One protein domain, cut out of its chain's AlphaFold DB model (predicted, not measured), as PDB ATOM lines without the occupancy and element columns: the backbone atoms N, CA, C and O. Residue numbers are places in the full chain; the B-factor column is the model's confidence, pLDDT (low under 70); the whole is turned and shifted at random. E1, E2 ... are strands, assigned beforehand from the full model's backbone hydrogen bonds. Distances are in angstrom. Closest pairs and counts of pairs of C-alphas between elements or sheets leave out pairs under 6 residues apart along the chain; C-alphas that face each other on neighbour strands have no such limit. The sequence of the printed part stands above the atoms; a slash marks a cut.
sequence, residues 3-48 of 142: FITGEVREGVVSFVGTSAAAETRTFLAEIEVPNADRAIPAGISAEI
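This is residues 3 to 48 of the 142 residues of an uncharacterized protein of Rhodobacteraceae bacterium (UniProt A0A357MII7). With little regular structure, the domain is a long, bent two-stranded hairpin, E1 and E2, with its turn at one end of the model and a loose loop of chain, residues 3 to 11 and 33 to 48, at the other. The printed part has 46 residues, of which 17 are in two named strands, E1 then E2, antiparallel; there is no named helix, and the class is all strand. It is loose, with a radius of gyration of the C-alphas of 12.8 A, and elongated, spanning 37 by 19 by 15 A.

E1, residues 12 to 21, begins at C-alpha 12 (109.989, 253.196, 318.443) and is 22.3 A long. E2, residues 26 to 32, is 19.2 A long and ends at C-alpha 32 (106.057, 253.260, 314.953).

E1 and E2 form a hairpin with a tight link, their directions 161 degrees apart. E1 bends by 75 degrees at residue 18. C-alphas 13 and 31 face each other at 4.3 A. N 17 and O 28, 2.8 A, and N 32 and O 12, 2.9 A, are within hydrogen-bond range.

The C-alphas farthest apart, those of Ala 22 and Asp 37, are 37.8 A apart. Residues 33 to 48 hold no named element. The printed part has no cut, and no printed residue is under 70 in pLDDT.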
ATOM      1  N   PHE A   3     112.966 244.399 307.316       92.62
ATOM      2  CA  PHE A   3     111.814 243.979 306.520       92.62
ATOM      3  C   PHE A   3     112.175 242.827 305.579       92.62
ATOM      4  O   PHE A   3     113.330 242.682 305.176       92.62
ATOM      5  N   ILE A   4     111.179 242.042 305.153       92.81
ATOM      6  CA  ILE A   4     111.374 240.957 304.169       92.81
ATOM      7  C   ILE A   4     111.896 241.454 302.810       92.81
ATOM      8  O   ILE A   4     112.498 240.700 302.051       92.81
ATOM      9  N   THR A   5     111.708 242.738 302.507       89.50
ATOM     10  CA  THR A   5     112.260 243.406 301.320       89.50
ATOM     11  C   THR A   5     113.774 243.634 301.408       89.50
ATOM     12  O   THR A   5     114.381 244.053 300.427       89.50
ATOM     13  N   GLY A   6     114.389 243.374 302.567       88.31
ATOM     14  CA  GLY A   6     115.796 243.643 302.862       88.31
ATOM     15  C   GLY A   6     116.056 245.031 303.454       88.31
ATOM     16  O   GLY A   6     117.160 245.282 303.933       88.31
ATOM     17  N   GLU A   7     115.058 245.919 303.465       88.56
ATOM     18  CA  GLU A   7     115.183 247.253 304.055       88.56
ATOM     19  C   GLU A   7     115.368 247.168 305.576       88.56
ATOM     20  O   GLU A   7     114.736 246.355 306.256       88.56
ATOM     21  N   VAL A   8     116.233 248.024 306.119       91.81
ATOM     22  CA  VAL A   8     116.461 248.144 307.559       91.81
ATOM     23  C   VAL A   8     116.089 249.553 307.993       91.81
ATOM     24  O   VAL A   8     116.535 250.534 307.399       91.81
ATOM     25  N   ARG A   9     115.269 249.646 309.039       90.69
ATOM     26  CA  ARG A   9     114.853 250.910 309.654       90.69
ATOM     27  C   ARG A   9     114.948 250.826 311.166       90.69
ATOM     28  O   ARG A   9     114.986 249.737 311.741       90.69
ATOM     29  N   GLU A  10     114.943 251.982 311.801       93.19
ATOM     30  CA  GLU A  10     114.706 252.107 313.233       93.19
ATOM     31  C   GLU A  10     113.234 252.441 313.475       93.19
ATOM     32  O   GLU A  10     112.590 253.101 312.656       93.19
ATOM     33  N   GLY A  11     112.702 251.951 314.589       91.69
ATOM     34  CA  GLY A  11     111.330 252.193 315.011       91.69
ATOM     35  C   GLY A  11     111.264 252.324 316.524       91.69
ATOM     36  O   GLY A  11     112.151 251.845 317.232       91.69
ATOM     37  N   VAL A  12     110.220 252.982 317.012       93.44
ATOM     38  CA  VAL A  12     109.989 253.196 318.443       93.44
ATOM     39  C   VAL A  12     108.809 252.340 318.875       93.44
ATOM     40  O   VAL A  12     107.755 252.383 318.247       93.44
ATOM     41  N   VAL A  13     108.980 251.562 319.945       92.56
ATOM     42  CA  VAL A  13     107.872 250.816 320.557       92.56
ATOM     43  C   VAL A  13     106.888 251.826 321.144       92.56
ATOM     44  O   VAL A  13     107.217 252.526 322.100       92.56
ATOM     45  N   SER A  14     105.699 251.923 320.557       93.56
ATOM     46  CA  SER A  14     104.658 252.867 320.974       93.56
ATOM     47  C   SER A  14     103.698 252.251 321.989       93.56
ATOM     48  O   SER A  14     103.122 252.964 322.813       93.56
ATOM     49  N   PHE A  15     103.548 250.924 321.970       93.00
ATOM     50  CA  PHE A  15     102.638 250.214 322.857       93.00
ATOM     51  C   PHE A  15     103.104 248.787 323.137       93.00
ATOM     52  O   PHE A  15     103.559 248.078 322.241       93.00
ATOM     53  N   VAL A  16     102.922 248.354 324.386       91.75
ATOM     54  CA  VAL A  16     102.999 246.950 324.796       91.75
ATOM     55  C   VAL A  16     101.748 246.641 325.611       91.75
ATOM     56  O   VAL A  16     101.498 247.255 326.650       91.75
ATOM     57  N   GLY A  17     100.939 245.705 325.126       90.19
ATOM     58  CA  GLY A  17      99.721 245.266 325.787       90.19
ATOM     59  C   GLY A  17     100.025 244.610 327.128       90.19
ATOM     60  O   GLY A  17     100.959 243.828 327.253       90.19
ATOM     61  N   THR A  18      99.207 244.897 328.137       87.81
ATOM     62  CA  THR A  18      99.354 244.331 329.489       87.81
ATOM     63  C   THR A  18      98.704 242.955 329.644       87.81
ATOM     64  O   THR A  18      98.922 242.277 330.646       87.81
ATOM     65  N   SER A  19      97.903 242.530 328.665       89.69
ATOM     66  CA  SER A  19      97.227 241.233 328.647       89.69
ATOM     67  C   SER A  19      97.785 240.369 327.520       89.69
ATOM     68  O   SER A  19      97.852 240.812 326.372       89.69
ATOM     69  N   ALA A  20      98.193 239.145 327.853       89.88
ATOM     70  CA  ALA A  20      98.667 238.174 326.875       89.88
ATOM     71  C   ALA A  20      97.492 237.441 326.213       89.88
ATOM     72  O   ALA A  20      96.524 237.065 326.881       89.88
ATOM     73  N   ALA A  21      97.610 237.162 324.916       90.56
ATOM     74  CA  ALA A  21      96.717 236.233 324.236       90.56
ATOM     75  C   ALA A  21      96.933 234.825 324.813       90.56
ATOM     76  O   ALA A  21      98.022 234.261 324.707       90.56
ATOM     77  N   ALA A  22      95.907 234.256 325.454       87.31
ATOM     78  CA  ALA A  22      96.039 233.016 326.225       87.31
ATOM     79  C   ALA A  22      96.481 231.809 325.378       87.31
ATOM     80  O   ALA A  22      97.189 230.933 325.873       87.31
ATOM     81  N   GLU A  23      96.085 231.777 324.107       91.88
ATOM     82  CA  GLU A  23      96.378 230.679 323.181       91.88
ATOM     83  C   GLU A  23      97.856 230.640 322.774       91.88
ATOM     84  O   GLU A  23      98.453 229.568 322.715       91.88
ATOM     85  N   THR A  24      98.462 231.803 322.526       91.19
ATOM     86  CA  THR A  24      99.844 231.924 322.030       91.19
ATOM     87  C   THR A  24     100.837 232.327 323.112       91.19
ATOM     88  O   THR A  24     102.042 232.253 322.888       91.19
ATOM     89  N   ARG A  25     100.350 232.755 324.283       88.56
ATOM     90  CA  ARG A  25     101.149 233.338 325.374       88.56
ATOM     91  C   ARG A  25     102.004 234.524 324.909       88.56
ATOM     92  O   ARG A  25     103.101 234.733 325.418       88.56
ATOM     93  N   THR A  26     101.502 235.303 323.952       89.00
ATOM     94  CA  THR A  26     102.184 236.485 323.409       89.00
ATOM     95  C   THR A  26     101.481 237.775 323.818       89.00
ATOM     96  O   THR A  26     100.261 237.807 323.994       89.00
ATOM     97  N   PHE A  27     102.255 238.852 323.941       91.31
ATOM     98  CA  PHE A  27     101.747 240.205 324.155       91.31
ATOM     99  C   PHE A  27     101.706 240.959 322.825       91.31
ATOM    100  O   PHE A  27     102.602 240.807 321.995       91.31
ATOM    101  N   LEU A  28     100.668 241.772 322.623       92.25
ATOM    102  CA  LEU A  28     100.615 242.687 321.486       92.25
ATOM    103  C   LEU A  28     101.640 243.804 321.702       92.25
ATOM    104  O   LEU A  28     101.602 244.464 322.737       92.25
ATOM    105  N   ALA A  29     102.518 244.031 320.732       92.31
ATOM    106  CA  ALA A  29     103.414 245.177 320.709       92.31
ATOM    107  C   ALA A  29     103.215 245.951 319.404       92.31
ATOM    108  O   ALA A  29     103.112 245.345 318.336       92.31
ATOM    109  N   GLU A  30     103.166 247.277 319.494       94.12
ATOM    110  CA  GLU A  30     103.099 248.172 318.338       94.12
ATOM    111  C   GLU A  30     104.392 248.980 318.239       94.12
ATOM    112  O   GLU A  30     104.972 249.395 319.247       94.12
ATOM    113  N   ILE A  31     104.859 249.176 317.006       93.12
ATOM    114  CA  ILE A  31     106.098 249.891 316.703       93.12
ATOM    115  C   ILE A  31     105.804 250.918 315.622       93.12
ATOM    116  O   ILE A  31     105.314 250.582 314.543       93.12
ATOM    117  N   GLU A  32     106.140 252.167 315.908       93.94
ATOM    118  CA  GLU A  32     106.057 253.260 314.953       93.94
ATOM    119  C   GLU A  32     107.357 253.376 314.164       93.94
ATOM    120  O   GLU A  32     108.454 253.420 314.727       93.94
ATOM    121  N   VAL A  33     107.228 253.433 312.838       92.25
ATOM    122  CA  VAL A  33     108.355 253.462 311.903       92.25
ATOM    123  C   VAL A  33     108.159 254.618 310.926       92.25
ATOM    124  O   VAL A  33     107.138 254.661 310.231       92.25
ATOM    125  N   PRO A  34     109.116 255.555 310.822       90.75
ATOM    126  CA  PRO A  34     109.054 256.611 309.821       90.75
ATOM    127  C   PRO A  34     109.078 256.041 308.392       90.75
ATOM    128  O   PRO A  34     109.979 255.292 308.026       90.75
ATOM    129  N   ASN A  35     108.104 256.432 307.562       91.44
ATOM    130  CA  ASN A  35     107.961 255.971 306.171       91.44
ATOM    131  C   ASN A  35     107.636 257.140 305.219       91.44
ATOM    132  O   ASN A  35     106.654 257.113 304.474       91.44
ATOM    133  N   ALA A  36     108.411 258.226 305.299       89.31
ATOM    134  CA  ALA A  36     108.144 259.458 304.544       89.31
ATOM    135  C   ALA A  36     108.282 259.280 303.018       89.31
ATOM    136  O   ALA A  36     107.566 259.915 302.246       89.31
ATOM    137  N   ASP A  37     109.177 258.393 302.594       90.19
ATOM    138  CA  ASP A  37     109.432 258.008 301.203       90.19
ATOM    139  C   ASP A  37     108.458 256.943 300.674       90.19
ATOM    140  O   ASP A  37     108.455 256.666 299.475       90.19
ATOM    141  N   ARG A  38     107.596 256.385 301.540       88.12
ATOM    142  CA  ARG A  38     106.652 255.298 301.223       88.12
ATOM    143  C   ARG A  38     107.345 254.040 300.691       88.12
ATOM    144  O   ARG A  38     106.738 253.283 299.933       88.12
ATOM    145  N   ALA A  39     108.598 253.818 301.086       87.19
ATOM    146  CA  ALA A  39     109.381 252.660 300.672       87.19
ATOM    147  C   ALA A  39     108.872 251.348 301.294       87.19
ATOM    148  O   ALA A  39     109.062 250.284 300.711       87.19
ATOM    149  N   ILE A  40     108.169 251.428 302.431       88.06
ATOM    150  CA  ILE A  40     107.663 250.277 303.190       88.06
ATOM    151  C   ILE A  40     106.172 250.062 302.865       88.06
ATOM    152  O   ILE A  40     105.338 250.867 303.295       88.06
ATOM    153  N   PRO A  41     105.795 249.006 302.117       89.00
ATOM    154  CA  PRO A  41     104.397 248.683 301.843       89.00
ATOM    155  C   PRO A  41     103.682 248.134 303.081       89.00
ATOM    156  O   PRO A  41     104.286 247.498 303.940       89.00
ATOM    157  N   ALA A  42     102.364 248.314 303.149       89.94
ATOM    158  CA  ALA A  42     101.555 247.681 304.186       89.94
ATOM    159  C   ALA A  42     101.465 246.156 303.980       89.94
ATOM    160  O   ALA A  42     101.433 245.673 302.848       89.94
ATOM    161  N   GLY A  43     101.365 245.405 305.081       91.12
ATOM    162  CA  GLY A  43     101.125 243.955 305.065       91.12
ATOM    163  C   GLY A  43     102.370 243.082 304.895       91.12
ATOM    164  O   GLY A  43     102.236 241.864 304.790       91.12
ATOM    165  N   ILE A  44     103.569 243.668 304.878       92.88
ATOM    166  CA  ILE A  44     104.818 242.900 304.849       92.88
ATOM    167  C   ILE A  44     105.272 242.513 306.258       92.88
ATOM    168  O   ILE A  44     105.005 243.221 307.229       92.88
ATOM    169  N   SER A  45     105.993 241.399 306.360       93.62
ATOM    170  CA  SER A  45     106.636 240.979 307.600       93.62
ATOM    171  C   SER A  45     107.970 241.695 307.819       93.62
ATOM    172  O   SER A  45     108.663 242.101 306.876       93.62
ATOM    173  N   ALA A  46     108.336 241.825 309.091       93.12
ATOM    174  CA  ALA A  46     109.623 242.330 309.528       93.12
ATOM    175  C   ALA A  46     110.098 241.563 310.763       93.12
ATOM    176  O   ALA A  46     109.292 241.093 311.563       93.12
ATOM    177  N   GLU A  47     111.409 241.480 310.914       93.31
ATOM    178  CA  GLU A  47     112.087 241.020 312.113       93.31
ATOM    179  C   GLU A  47     112.521 242.234 312.940       93.31
ATOM    180  O   GLU A  47     113.014 243.241 312.413       93.31
ATOM    181  N   ILE A  48     112.297 242.166 314.247       91.50
ATOM    182  CA  ILE A  48     112.551 243.271 315.166       91.50
ATOM    183  C   ILE A  48     113.475 242.764 316.264       91.50
ATOM    184  O   ILE A  48     113.192 241.759 316.905       91.50
TER     185      ILE A  48